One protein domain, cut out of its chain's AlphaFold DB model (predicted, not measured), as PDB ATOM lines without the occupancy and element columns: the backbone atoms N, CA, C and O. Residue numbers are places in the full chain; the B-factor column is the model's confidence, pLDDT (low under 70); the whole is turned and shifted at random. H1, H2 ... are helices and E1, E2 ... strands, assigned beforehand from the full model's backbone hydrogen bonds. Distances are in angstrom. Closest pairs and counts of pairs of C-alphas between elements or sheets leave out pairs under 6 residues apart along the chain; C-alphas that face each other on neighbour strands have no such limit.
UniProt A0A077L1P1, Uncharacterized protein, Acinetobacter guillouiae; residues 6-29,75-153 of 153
ATOM      1  N   ALA A   6      69.286 125.470  68.921       76.69
ATOM      2  CA  ALA A   6      69.066 124.262  68.142       76.69
ATOM      3  C   ALA A   6      68.378 123.199  68.998       76.69
ATOM      4  O   ALA A   6      68.763 122.980  70.147       76.69
ATOM      5  N   SER A   7      67.368 122.545  68.430       81.38
ATOM      6  CA  SER A   7      66.572 121.519  69.107       81.38
ATOM      7  C   SER A   7      66.558 120.224  68.299       81.38
ATOM      8  O   SER A   7      66.392 120.251  67.076       81.38
ATOM      9  N   GLY A   8      66.665 119.085  68.977       83.12
ATOM     10  CA  GLY A   8      66.580 117.762  68.365       83.12
ATOM     11  C   GLY A   8      66.546 116.653  69.413       83.12
ATOM     12  O   GLY A   8      66.695 116.910  70.606       83.12
ATOM     13  N   SER A   9      66.350 115.417  68.962       87.88
ATOM     14  CA  SER A   9      66.343 114.227  69.820       87.88
ATOM     15  C   SER A   9      67.287 113.167  69.271       87.88
ATOM     16  O   SER A   9      67.274 112.911  68.067       87.88
ATOM     17  N   ILE A  10      68.046 112.507  70.140       87.62
ATOM     18  CA  ILE A  10      68.955 111.418  69.765       87.62
ATOM     19  C   ILE A  10      68.307 110.077  70.113       87.62
ATOM     20  O   ILE A  10      67.688 109.932  71.165       87.62
ATOM     21  N   THR A  11      68.451 109.091  69.232       90.44
ATOM     22  CA  THR A  11      68.004 107.707  69.444       90.44
ATOM     23  C   THR A  11      69.051 106.709  68.968       90.44
ATOM     24  O   THR A  11      69.949 107.073  68.214       90.44
ATOM     25  N   GLY A  12      68.938 105.453  69.410       86.62
ATOM     26  CA  GLY A  12      69.806 104.365  68.952       86.62
ATOM     27  C   GLY A  12      71.167 104.279  69.646       86.62
ATOM     28  O   GLY A  12      71.987 103.473  69.222       86.62
ATOM     29  N   LEU A  13      71.399 105.075  70.696       87.62
ATOM     30  CA  LEU A  13      72.583 104.950  71.546       87.62
ATOM     31  C   LEU A  13      72.557 103.611  72.289       87.62
ATOM     32  O   LEU A  13      71.563 103.272  72.932       87.62
ATOM     33  N   THR A  14      73.664 102.884  72.213       87.69
ATOM     34  CA  THR A  14      73.949 101.701  73.027       87.69
ATOM     35  C   THR A  14      74.957 102.069  74.111       87.69
ATOM     36  O   THR A  14      75.661 103.073  73.991       87.69
ATOM     37  N   ALA A  15      75.013 101.288  75.186       83.19
ATOM     38  CA  ALA A  15      75.987 101.471  76.254       83.19
ATOM     39  C   ALA A  15      76.594 100.123  76.637       83.19
ATOM     40  O   ALA A  15      75.858  99.148  76.796       83.19
ATOM     41  N   ASP A  16      77.911 100.112  76.805       84.12
ATOM     42  CA  ASP A  16      78.641  99.006  77.402       84.12
ATOM     43  C   ASP A  16      78.761  99.273  78.901       84.12
ATOM     44  O   ASP A  16      79.199 100.343  79.344       84.12
ATOM     45  N   LEU A  17      78.316  98.293  79.678       76.38
ATOM     46  CA  LEU A  17      78.272  98.348  81.130       76.38
ATOM     47  C   LEU A  17      79.430  97.523  81.671       76.38
ATOM     48  O   LEU A  17      79.464  96.308  81.491       76.38
ATOM     49  N   ASP A  18      80.354  98.193  82.343       75.62
ATOM     50  CA  ASP A  18      81.435  97.540  83.071       75.62
ATOM     51  C   ASP A  18      81.091  97.557  84.558       75.62
ATOM     52  O   ASP A  18      80.886  98.622  85.147       75.62
ATOM     53  N   ILE A  19      80.936  96.370  85.138       74.50
ATOM     54  CA  ILE A  19      80.407  96.180  86.484       74.50
ATOM     55  C   ILE A  19      81.539  95.679  87.375       74.50
ATOM     56  O   ILE A  19      81.936  94.520  87.308       74.50
ATOM     57  N   ASN A  20      82.013  96.550  88.264       75.06
ATOM     58  CA  ASN A  20      82.992  96.202  89.287       75.06
ATOM     59  C   ASN A  20      82.338  96.285  90.670       75.06
ATOM     60  O   ASN A  20      81.977  97.366  91.138       75.06
ATOM     61  N   GLN A  21      82.141  95.134  91.307       66.38
ATOM     62  CA  GLN A  21      81.453  95.020  92.589       66.38
ATOM     63  C   GLN A  21      82.344  94.277  93.574       66.38
ATOM     64  O   GLN A  21      82.825  93.180  93.289       66.38
ATOM     65  N   SER A  22      82.519  94.840  94.766       69.50
ATOM     66  CA  SER A  22      83.045  94.056  95.885       69.50
ATOM     67  C   SER A  22      82.034  92.959  96.267       69.50
ATOM     68  O   SER A  22      80.835  93.155  96.112       69.50
ATOM     69  N   LEU A  23      82.478  91.829  96.835       65.50
ATOM     70  CA  LEU A  23      81.596  90.721  97.272       65.50
ATOM     71  C   LEU A  23      80.435  91.168  98.186       65.50
ATOM     72  O   LEU A  23      79.344  90.614  98.113       65.50
ATOM     73  N   GLY A  24      80.637  92.210  99.001       64.50
ATOM     74  CA  GLY A  24      79.575  92.820  99.816       64.50
ATOM     75  C   GLY A  24      78.445  93.479  99.004       64.50
ATOM     76  O   GLY A  24      77.407  93.833  99.553       64.50
ATOM     77  N   TYR A  25      78.619  93.628  97.695       65.94
ATOM     78  CA  TYR A  25      77.625  94.114  96.747       65.94
ATOM     79  C   TYR A  25      77.135  92.991  95.814       65.94
ATOM     80  O   TYR A  25      76.617  93.286  94.748       65.94
ATOM     81  N   ILE A  26      77.255  91.715  96.200       65.19
ATOM     82  CA  ILE A  26      76.602  90.576  95.531       65.19
ATOM     83  C   ILE A  26      75.465  90.084  96.445       65.19
ATOM     84  O   ILE A  26      75.697  89.800  97.618       65.19
ATOM     85  N   HIS A  27      74.217  90.049  95.956       59.31
ATOM     86  CA  HIS A  27      73.009  89.920  96.815       59.31
ATOM     87  C   HIS A  27      72.283  88.592  96.685       59.31
ATOM     88  O   HIS A  27      71.543  88.202  97.584       59.31
ATOM     89  N   ASN A  28      72.447  87.935  95.551       60.88
ATOM     90  CA  ASN A  28      71.932  86.608  95.318       60.88
ATOM     91  C   ASN A  28      72.950  85.898  94.448       60.88
ATOM     92  O   ASN A  28      73.469  86.483  93.500       60.88
ATOM     93  N   LEU A  29      73.227  84.661  94.813       62.66
ATOM     94  CA  LEU A  29      73.958  83.750  93.974       62.66
ATOM     95  C   LEU A  29      73.134  82.478  93.953       62.66
ATOM     96  O   LEU A  29      73.082  81.753  94.947       62.66
ATOM     97  N   GLN A  75      68.895 105.850  90.990       70.50
ATOM     98  CA  GLN A  75      69.048 106.100  89.558       70.50
ATOM     99  C   GLN A  75      70.536 106.234  89.215       70.50
ATOM    100  O   GLN A  75      71.279 106.907  89.930       70.50
ATOM    101  N   ILE A  76      70.967 105.585  88.132       70.19
ATOM    102  CA  ILE A  76      72.325 105.750  87.614       70.19
ATOM    103  C   ILE A  76      72.406 107.157  87.025       70.19
ATOM    104  O   ILE A  76      71.669 107.491  86.095       70.19
ATOM    105  N   GLU A  77      73.270 107.993  87.591       74.25
ATOM    106  CA  GLU A  77      73.442 109.363  87.127       74.25
ATOM    107  C   GLU A  77      74.111 109.371  85.748       74.25
ATOM    108  O   GLU A  77      75.220 108.866  85.563       74.25
ATOM    109  N   VAL A  78      73.438 109.969  84.764       78.06
ATOM    110  CA  VAL A  78      74.029 110.231  83.450       78.06
ATOM    111  C   VAL A  78      74.866 111.498  83.562       78.06
ATOM    112  O   VAL A  78      74.364 112.611  83.411       78.06
ATOM    113  N   THR A  79      76.147 111.332  83.879       82.00
ATOM    114  CA  THR A  79      77.056 112.463  84.085       82.00
ATOM    115  C   THR A  79      77.378 113.181  82.772       82.00
ATOM    116  O   THR A  79      77.263 112.630  81.672       82.00
ATOM    117  N   ASN A  80      77.859 114.423  82.870       83.75
ATOM    118  CA  ASN A  80      78.310 115.182  81.699       83.75
ATOM    119  C   ASN A  80      79.416 114.464  80.914       83.75
ATOM    120  O   ASN A  80      79.504 114.639  79.703       83.75
ATOM    121  N   ASP A  81      80.258 113.669  81.573       84.12
ATOM    122  CA  ASP A  81      81.324 112.932  80.891       84.12
ATOM    123  C   ASP A  81      80.770 111.805  80.025       84.12
ATOM    124  O   ASP A  81      81.267 111.584  78.925       84.12
ATOM    125  N   ILE A  82      79.674 111.177  80.448       83.25
ATOM    126  CA  ILE A  82      78.926 110.222  79.629       83.25
ATOM    127  C   ILE A  82      78.267 110.934  78.445       83.25
ATOM    128  O   ILE A  82      78.363 110.473  77.310       83.25
ATOM    129  N   LEU A  83      77.666 112.107  78.670       85.19
ATOM    130  CA  LEU A  83      77.068 112.895  77.587       85.19
ATOM    131  C   LEU A  83      78.113 113.359  76.556       85.19
ATOM    132  O   LEU A  83      77.832 113.372  75.357       85.19
ATOM    133  N   LYS A  84      79.339 113.690  76.987       88.75
ATOM    134  CA  LYS A  84      80.440 114.071  76.084       88.75
ATOM    135  C   LYS A  84      80.845 112.946  75.133       88.75
ATOM    136  O   LYS A  84      81.266 113.246  74.018       88.75
ATOM    137  N   GLN A  85      80.682 111.680  75.522       87.00
ATOM    138  CA  GLN A  85      80.986 110.535  74.654       87.00
ATOM    139  C   GLN A  85      80.096 110.499  73.397       87.00
ATOM    140  O   GLN A  85      80.492 109.942  72.377       87.00
ATOM    141  N   VAL A  86      78.928 111.154  73.424       87.88
ATOM    142  CA  VAL A  86      78.016 111.251  72.272       87.88
ATOM    143  C   VAL A  86      78.485 112.299  71.248       87.88
ATOM    144  O   VAL A  86      78.153 112.199  70.064       87.88
ATOM    145  N   ILE A  87      79.276 113.297  71.666       88.19
ATOM    146  CA  ILE A  87      79.659 114.455  70.835       88.19
ATOM    147  C   ILE A  87      80.375 114.051  69.534       88.19
ATOM    148  O   ILE A  87      80.004 114.579  68.485       88.19
ATOM    149  N   PRO A  88      81.362 113.132  69.527       89.75
ATOM    150  CA  PRO A  88      82.038 112.739  68.290       89.75
ATOM    151  C   PRO A  88      81.083 112.120  67.265       89.75
ATOM    152  O   PRO A  88      81.106 112.502  66.096       89.75
ATOM    153  N   SER A  89      80.201 111.220  67.710       87.50
ATOM    154  CA  SER A  89      79.185 110.576  66.867       87.50
ATOM    155  C   SER A  89      78.183 111.591  66.321       87.50
ATOM    156  O   SER A  89      77.823 111.549  65.143       87.50
ATOM    157  N   LEU A  90      77.779 112.552  67.154       87.19
ATOM    158  CA  LEU A  90      76.907 113.648  66.752       87.19
ATOM    159  C   LEU A  90      77.573 114.553  65.704       87.19
ATOM    160  O   LEU A  90      76.958 114.865  64.687       87.19
ATOM    161  N   ASN A  91      78.835 114.929  65.909       88.31
ATOM    162  CA  ASN A  91      79.598 115.740  64.958       88.31
ATOM    163  C   ASN A  91      79.797 115.010  63.628       88.31
ATOM    164  O   ASN A  91      79.640 115.613  62.568       88.31
ATOM    165  N   ALA A  92      80.094 113.710  63.668       88.38
ATOM    166  CA  ALA A  92      80.213 112.887  62.470       88.38
ATOM    167  C   ALA A  92      78.881 112.786  61.713       88.38
ATOM    168  O   ALA A  92      78.875 112.796  60.485       88.38
ATOM    169  N   TYR A  93      77.753 112.721  62.427       87.12
ATOM    170  CA  TYR A  93      76.428 112.735  61.813       87.12
ATOM    171  C   TYR A  93      76.126 114.091  61.161       87.12
ATOM    172  O   TYR A  93      75.816 114.134  59.973       87.12
ATOM    173  N   LEU A  94      76.254 115.196  61.904       86.44
ATOM    174  CA  LEU A  94      75.929 116.548  61.425       86.44
ATOM    175  C   LEU A  94      76.911 117.076  60.370       86.44
ATOM    176  O   LEU A  94      76.551 117.945  59.581       86.44
ATOM    177  N   GLY A  95      78.138 116.552  60.331       85.06
ATOM    178  CA  GLY A  95      79.153 116.916  59.340       85.06
ATOM    179  C   GLY A  95      78.899 116.363  57.933       85.06
ATOM    180  O   GLY A  95      79.574 116.773  56.987       85.06
ATOM    181  N   LYS A  96      77.944 115.441  57.763       87.44
ATOM    182  CA  LYS A  96      77.572 114.902  56.448       87.44
ATOM    183  C   LYS A  96      76.689 115.888  55.684       87.44
ATOM    184  O   LYS A  96      75.759 116.467  56.248       87.44
ATOM    185  N   ARG A  97      76.933 116.049  54.376       80.81
ATOM    186  CA  ARG A  97      76.142 116.968  53.532       80.81
ATOM    187  C   ARG A  97      74.666 116.590  53.504       80.81
ATOM    188  O   ARG A  97      73.820 117.474  53.540       80.81
ATOM    189  N   GLU A  98      74.359 115.298  53.485       82.44
ATOM    190  CA  GLU A  98      72.985 114.791  53.508       82.44
ATOM    191  C   GLU A  98      72.229 115.102  54.812       82.44
ATOM    192  O   GLU A  98      71.003 115.136  54.804       82.44
ATOM    193  N   ASN A  99      72.945 115.390  55.904       81.69
ATOM    194  CA  ASN A  99      72.375 115.720  57.215       81.69
ATOM    195  C   ASN A  99      72.440 117.225  57.524       81.69
ATOM    196  O   ASN A  99      72.144 117.651  58.641       81.69
ATOM    197  N   THR A 100      72.862 118.039  56.554       78.62
ATOM    198  CA  THR A 100      72.934 119.488  56.723       78.62
ATOM    199  C   THR A 100      71.525 120.057  56.834       78.62
ATOM    200  O   THR A 100      70.702 119.903  55.929       78.62
ATOM    201  N   VAL A 101      71.254 120.757  57.936       75.69
ATOM    202  CA  VAL A 101      69.975 121.444  58.120       75.69
ATOM    203  C   VAL A 101      69.868 122.561  57.086       75.69
ATOM    204  O   VAL A 101      70.667 123.498  57.068       75.69
ATOM    205  N   THR A 102      68.883 122.451  56.200       73.81
ATOM    206  CA  THR A 102      68.579 123.481  55.208       73.81
ATOM    207  C   THR A 102      67.641 124.509  55.824       73.81
ATOM    208  O   THR A 102      66.610 124.161  56.389       73.81
ATOM    209  N   CYS A 103      68.007 125.786  55.716       74.44
ATOM    210  CA  CYS A 103      67.234 126.914  56.230       74.44
ATOM    211  C   CYS A 103      66.364 127.498  55.105       74.44
ATOM    212  O   CYS A 103      66.862 128.305  54.316       74.44
ATOM    213  N   PRO A 104      65.084 127.106  54.969       65.75
ATOM    214  CA  PRO A 104      64.230 127.596  53.889       65.75
ATOM    215  C   PRO A 104      63.965 129.109  54.007       65.75
ATOM    216  O   PRO A 104      63.714 129.614  55.099       65.75
ATOM    217  N   GLY A 105      64.001 129.841  52.887       64.25
ATOM    218  CA  GLY A 105      63.664 131.273  52.808       64.25
ATOM    219  C   GLY A 105      64.663 132.104  51.993       64.25
ATOM    220  O   GLY A 105      65.819 131.723  51.847       64.25
ATOM    221  N   ILE A 106      64.223 133.267  51.490       54.25
ATOM    222  CA  ILE A 106      64.935 134.089  50.481       54.25
ATOM    223  C   ILE A 106      66.314 134.607  50.957       54.25
ATOM    224  O   ILE A 106      67.122 135.025  50.139       54.25
ATOM    225  N   LEU A 107      66.637 134.521  52.253       62.34
ATOM    226  CA  LEU A 107      67.944 134.907  52.813       62.34
ATOM    227  C   LEU A 107      68.413 133.986  53.966       62.34
ATOM    228  O   LEU A 107      69.175 134.415  54.826       62.34
ATOM    229  N   GLY A 108      67.904 132.748  54.069       61.53
ATOM    230  CA  GLY A 108      68.260 131.826  55.169       61.53
ATOM    231  C   GLY A 108      67.785 132.258  56.572       61.53
ATOM    232  O   GLY A 108      68.214 131.704  57.582       61.53
ATOM    233  N   ILE A 109      66.882 133.242  56.639       67.44
ATOM    234  CA  ILE A 109      66.424 133.918  57.871       67.44
ATOM    235  C   ILE A 109      65.690 132.967  58.836       67.44
ATOM    236  O   ILE A 109      65.637 133.231  60.035       67.44
ATOM    237  N   SER A 110      65.127 131.861  58.339       68.19
ATOM    238  CA  SER A 110      64.354 130.898  59.139       68.19
ATOM    239  C   SER A 110      65.154 130.288  60.290       68.19
ATOM    240  O   SER A 110      64.604 130.074  61.364       68.19
ATOM    241  N   CYS A 111      66.462 130.111  60.110       72.50
ATOM    242  CA  CYS A 111      67.345 129.589  61.146       72.50
ATOM    243  C   CYS A 111      67.810 130.647  62.154       72.50
ATOM    244  O   CYS A 111      68.352 130.281  63.185       72.50
ATOM    245  N   LEU A 112      67.590 131.949  61.926       72.25
ATOM    246  CA  LEU A 112      68.084 133.009  62.823       72.25
ATOM    247  C   LEU A 112      67.382 133.049  64.192       72.25
ATOM    248  O   LEU A 112      67.808 133.801  65.069       72.25
ATOM    249  N   ARG A 113      66.309 132.271  64.377       71.56
ATOM    250  CA  ARG A 113      65.581 132.143  65.649       71.56
ATOM    251  C   ARG A 113      65.763 130.769  66.287       71.56
ATOM    252  O   ARG A 113      66.072 130.702  67.473       71.56
ATOM    253  N   GLU A 114      65.588 129.700  65.515       73.31
ATOM    254  CA  GLU A 114      65.706 128.325  65.997       73.31
ATOM    255  C   GLU A 114      66.025 127.372  64.837       73.31
ATOM    256  O   GLU A 114      65.476 127.508  63.744       73.31
ATOM    257  N   VAL A 115      66.914 126.408  65.074       81.19
ATOM    258  CA  VAL A 115      67.303 125.364  64.122       81.19
ATOM    259  C   VAL A 115      66.762 124.027  64.612       81.19
ATOM    260  O   VAL A 115      67.224 123.480  65.614       81.19
ATOM    261  N   GLN A 116      65.792 123.471  63.893       78.69
ATOM    262  CA  GLN A 116      65.283 122.136  64.194       78.69
ATOM    263  C   GLN A 116      66.120 121.082  63.472       78.69
ATOM    264  O   GLN A 116      66.043 120.934  62.257       78.69
ATOM    265  N   ILE A 117      66.926 120.347  64.238       81.38
ATOM    266  CA  ILE A 117      67.758 119.244  63.736       81.38
ATOM    267  C   ILE A 117      66.913 117.969  63.560       81.38
ATOM    268  O   ILE A 117      67.229 117.104  62.749       81.38
ATOM    269  N   GLY A 118      65.806 117.857  64.302       81.88
ATOM    270  CA  GLY A 118      64.921 116.696  64.250       81.88
ATOM    271  C   GLY A 118      65.487 115.488  65.001       81.88
ATOM    272  O   GLY A 118      66.179 115.629  66.014       81.88
ATOM    273  N   LYS A 119      65.135 114.284  64.541       86.56
ATOM    274  CA  LYS A 119      65.525 113.022  65.178       86.56
ATOM    275  C   LYS A 119      66.803 112.472  64.554       86.56
ATOM    276  O   LYS A 119      66.814 112.107  63.385       86.56
ATOM    277  N   ILE A 120      67.847 112.350  65.365       87.06
ATOM    278  CA  ILE A 120      69.133 111.774  64.983       87.06
ATOM    279  C   ILE A 120      69.144 110.312  65.414       87.06
ATOM    280  O   ILE A 120      68.884 109.992  66.578       87.06
ATOM    281  N   ASN A 121      69.445 109.421  64.476       88.38
ATOM    282  CA  ASN A 121      69.668 108.017  64.780       88.38
ATOM    283  C   ASN A 121      71.171 107.730  64.794       88.38
ATOM    284  O   ASN A 121      71.829 107.856  63.762       88.38
ATOM    285  N   LEU A 122      71.691 107.347  65.957       87.44
ATOM    286  CA  LEU A 122      73.080 106.938  66.157       87.44
ATOM    287  C   LEU A 122      73.215 105.415  66.321       87.44
ATOM    288  O   LEU A 122      74.225 104.947  66.830       87.44
ATOM    289  N   SER A 123      72.232 104.622  65.877       86.75
ATOM    290  CA  SER A 123      72.381 103.164  65.792       86.75
ATOM    291  C   SER A 123      73.667 102.787  65.048       86.75
ATOM    292  O   SER A 123      73.895 103.236  63.925       86.75
ATOM    293  N   GLY A 124      74.496 101.952  65.676       81.44
ATOM    294  CA  GLY A 124      75.803 101.551  65.145       81.44
ATOM    295  C   GLY A 124      76.959 102.491  65.504       81.44
ATOM    296  O   GLY A 124      78.081 102.242  65.072       81.44
ATOM    297  N   SER A 125      76.723 103.553  66.287       84.56
ATOM    298  CA  SER A 125      77.813 104.279  66.942       84.56
ATOM    299  C   SER A 125      78.482 103.410  68.004       84.56
ATOM    300  O   SER A 125      77.854 102.497  68.540       84.56
ATOM    301  N   ASN A 126      79.726 103.741  68.355       85.50
ATOM    302  CA  ASN A 126      80.403 103.098  69.479       85.50
ATOM    303  C   ASN A 126      79.523 103.186  70.740       85.50
ATOM    304  O   ASN A 126      78.998 104.274  71.015       85.50
ATOM    305  N   PRO A 127      79.349 102.077  71.480       84.81
ATOM    306  CA  PRO A 127      78.623 102.099  72.737       84.81
ATOM    307  C   PRO A 127      79.235 103.105  73.714       84.81
ATOM    308  O   PRO A 127      80.452 103.295  73.764       84.81
ATOM    309  N   LEU A 128      78.380 103.764  74.492       86.31
ATOM    310  CA  LEU A 128      78.808 104.619  75.592       86.31
ATOM    311  C   LEU A 128      79.372 103.753  76.716       86.31
ATOM    312  O   LEU A 128      78.739 102.783  77.119       86.31
ATOM    313  N   TYR A 129      80.519 104.129  77.263       85.25
ATOM    314  CA  TYR A 129      81.087 103.453  78.419       85.25
ATOM    315  C   TYR A 129      80.427 103.960  79.704       85.25
ATOM    316  O   TYR A 129      80.538 105.147  80.044       85.25
ATOM    317  N   PHE A 130      79.748 103.051  80.407       82.12
ATOM    318  CA  PHE A 130      79.130 103.274  81.711       82.12
ATOM    319  C   PHE A 130      79.842 102.432  82.781       82.12
ATOM    320  O   PHE A 130      79.489 101.266  82.980       82.12
ATOM    321  N   PRO A 131      80.829 103.002  83.495       75.88
ATOM    322  CA  PRO A 131      81.458 102.307  84.607       75.88
ATOM    323  C   PRO A 131      80.508 102.296  85.807       75.88
ATOM    324  O   PRO A 131      80.181 103.345  86.369       75.88
ATOM    325  N   ILE A 132      80.075 101.107  86.217       75.94
ATOM    326  CA  ILE A 132      79.287 100.895  87.428       75.94
ATOM    327  C   ILE A 132      80.197 100.283  88.485       75.94
ATOM    328  O   ILE A 132      80.666  99.154  88.346       75.94
ATOM    329  N   LYS A 133      80.395 101.013  89.583       78.62
ATOM    330  CA  LYS A 133      81.182 100.546  90.720       78.62
ATOM    331  C   LYS A 133      80.344 100.495  91.992       78.62
ATOM    332  O   LYS A 133      79.670 101.475  92.290       78.62
ATOM    333  N   ASP A 134      80.426  99.376  92.716       70.94
ATOM    334  CA  ASP A 134      79.850  99.182  94.059       70.94
ATOM    335  C   ASP A 134      78.401  99.710  94.156       70.94
ATOM    336  O   ASP A 134      78.077 100.600  94.941       70.94
ATOM    337  N   LEU A 135      77.529  99.204  93.281       72.25
ATOM    338  CA  LEU A 135      76.163  99.675  93.094       72.25
ATOM    339  C   LEU A 135      75.285  99.121  94.222       72.25
ATOM    340  O   LEU A 135      75.009  97.919  94.246       72.25
ATOM    341  N   PRO A 136      74.796  99.959  95.154       65.94
ATOM    342  CA  PRO A 136      73.934  99.470  96.210       65.94
ATOM    343  C   PRO A 136      72.590  99.016  95.634       65.94
ATOM    344  O   PRO A 136      71.920  99.786  94.940       65.94
ATOM    345  N   LEU A 137      72.164  97.789  95.939       65.25
ATOM    346  CA  LEU A 137      70.812  97.320  95.616       65.25
ATOM    347  C   LEU A 137      69.855  97.525  96.797       65.25
ATOM    348  O   LEU A 137      70.262  97.657  97.953       65.25
ATOM    349  N   ALA A 138      68.556  97.605  96.498       59.38
ATOM    350  CA  ALA A 138      67.528  98.014  97.457       59.38
ATOM    351  C   ALA A 138      67.424  97.105  98.698       59.38
ATOM    352  O   ALA A 138      67.018  97.577  99.757       59.38
ATOM    353  N   THR A 139      67.836  95.841  98.586       56.31
ATOM    354  CA  THR A 139      67.703  94.796  99.615       56.31
ATOM    355  C   THR A 139      69.018  94.441 100.321       56.31
ATOM    356  O   THR A 139      69.145  93.353 100.874       56.31
ATOM    357  N   GLN A 140      70.014  95.331 100.322       52.84
ATOM    358  CA  GLN A 140      71.303  95.054 100.964       52.84
ATOM    359  C   GLN A 140      71.220  94.986 102.497       52.84
ATOM    360  O   GLN A 140      71.039  96.001 103.169       52.84
ATOM    361  N   GLY A 141      71.427  93.782 103.034       55.84
ATOM    362  CA  GLY A 141      71.693  93.514 104.444       55.84
ATOM    363  C   GLY A 141      72.104  92.055 104.631       55.84
ATOM    364  O   GLY A 141      71.282  91.161 104.453       55.84
ATOM    365  N   PHE A 142      73.370  91.797 104.968       54.62
ATOM    366  CA  PHE A 142      73.811  90.446 105.322       54.62
ATOM    367  C   PHE A 142      73.422  90.155 106.767       54.62
ATOM    368  O   PHE A 142      73.636  90.983 107.654       54.62
ATOM    369  N   ALA A 143      72.865  88.970 107.014       56.22
ATOM    370  CA  ALA A 143      72.713  88.485 108.375       56.22
ATOM    371  C   ALA A 143      74.116  88.164 108.927       56.22
ATOM    372  O   ALA A 143      74.803  87.320 108.344       56.22
ATOM    373  N   PRO A 144      74.573  88.815 110.014       56.69
ATOM    374  CA  PRO A 144      75.888  88.537 110.575       56.69
ATOM    375  C   PRO A 144      75.956  87.082 111.049       56.69
ATOM    376  O   PRO A 144      75.108  86.633 111.825       56.69
ATOM    377  N   ASN A 145      76.976  86.344 110.603       52.81
ATOM    378  CA  ASN A 145      77.248  84.997 111.100       52.81
ATOM    379  C   ASN A 145      78.362  85.065 112.150       52.81
ATOM    380  O   ASN A 145      79.550  85.209 111.845       52.81
ATOM    381  N   CYS A 146      77.939  84.974 113.409       60.62
ATOM    382  CA  CYS A 146      78.796  85.017 114.584       60.62
ATOM    383  C   CYS A 146      78.804  83.639 115.256       60.62
ATOM    384  O   CYS A 146      78.102  83.435 116.246       60.62
ATOM    385  N   TYR A 147      79.592  82.691 114.737       57.91
ATOM    386  CA  TYR A 147      79.748  81.375 115.361       57.91
ATOM    387  C   TYR A 147      81.128  81.217 116.016       57.91
ATOM    388  O   TYR A 147      82.163  81.092 115.358       57.91
ATOM    389  N   GLY A 148      81.142  81.201 117.352       70.38
ATOM    390  CA  GLY A 148      82.366  81.075 118.144       70.38
ATOM    391  C   GLY A 148      83.351  82.228 117.898       70.38
ATOM    392  O   GLY A 148      82.984  83.400 117.966       70.38
ATOM    393  N   ASN A 149      84.613  81.888 117.614       71.00
ATOM    394  CA  ASN A 149      85.687  82.854 117.326       71.00
ATOM    395  C   ASN A 149      85.829  83.196 115.830       71.00
ATOM    396  O   ASN A 149      86.732  83.947 115.466       71.00
ATOM    397  N   LEU A 150      84.982  82.637 114.963       57.53
ATOM    398  CA  LEU A 150      84.988  82.902 113.526       57.53
ATOM    399  C   LEU A 150      83.811  83.820 113.217       57.53
ATOM    400  O   LEU A 150      82.656  83.448 113.417       57.53
ATOM    401  N   LYS A 151      84.114  85.043 112.790       57.25
ATOM    402  CA  LYS A 151      83.118  86.090 112.586       57.25
ATOM    403  C   LYS A 151      83.226  86.643 111.172       57.25
ATOM    404  O   LYS A 151      84.320  87.003 110.748       57.25
ATOM    405  N   PHE A 152      82.087  86.731 110.492       56.75
ATOM    406  CA  PHE A 152      81.876  87.634 109.363       56.75
ATOM    407  C   PHE A 152      80.805  88.628 109.834       56.75
ATOM    408  O   PHE A 152      79.610  88.321 109.813       56.75
ATOM    409  N   CYS A 153      81.270  89.731 110.427       52.91
ATOM    410  CA  CYS A 153      80.439  90.813 110.962       52.91
ATOM    411  C   CYS A 153      80.367  91.965 109.969       52.91
ATOM    412  O   CYS A 153      81.425  92.261 109.369       52.91
TER     413      CYS A 153
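What this domain is: This is residues 6 to 29 and 75 to 153 of the 153 residues of an uncharacterized protein of Acinetobacter guillouiae (UniProt A0A077L1P1). The model is a long thin rod built on two parallel strand pairs, E1 with E3 and then E2 with E4, set one after the other along its length. The short helices H1 and H2 follow one another along one side, H3 is near one end, and the small hairpin of E5 and E6 makes the far end; residues 104 to 109 and 146 to 151 stick out at the two ends. The 103 printed residues hold, in order, E1, E2, H1, H2, H3, E3, E4, E5 and E6, a mixed class of helices and strands with under half of the residues in named elements. The whole is extended, with a radius of gyration of the C-alphas of 23.6 A and spans of 88 by 25 by 18 A.

Where its parts are: E1, residues 6 to 11, begins at C-alpha 6 (69.066, 124.262, 68.142) and is 16.6 A long; E2, residues 15 to 20, is 15.7 A. H1 is residues 80 to 84, H2 residues 87 to 94, 10.3 A, and H3 residues 109 to 112. E3, residues 114 to 121, is 20.7 A, and E4, residues 128 to 133, is 15.8 A. E5 is residues 145 to 147; E6, residues 150 to 152, ends at C-alpha 152 (81.876, 87.634, 109.363).

How they stand to each other: E1 and E3 are parallel at 9 degrees, with N 11 and O 120 2.8 A apart. E2 and E4 are parallel at 19 degrees, with N 16 and O 128 2.8 A apart. The closest C-alphas of H1 and E4, Ile 82 and Leu 128, are 6.9 A apart. H2 and E3 are near each other, with 6 pairs of C-alphas within 10 A. H1 and H2 meet only through their link. The hairpin E5 and E6 is antiparallel at 172 degrees, with N 150 and O 147 3.2 A apart. Each O i to N i+4 pair is within hydrogen-bond range in H1 and H2; H3 is too short for one.

The domain as a whole: The C-alphas of Ile 106 and Gly 148, the two farthest apart, are 87.7 A apart. Residues 30 to 74 are not printed, and C-alphas 29 and 75 are 23.3 A apart across the cut. The links H2 to H3 and E4 to E5 are long. Confidence is under 70 in residues 21 to 29, 104 to 110, 136 to 147 and 150 to 153.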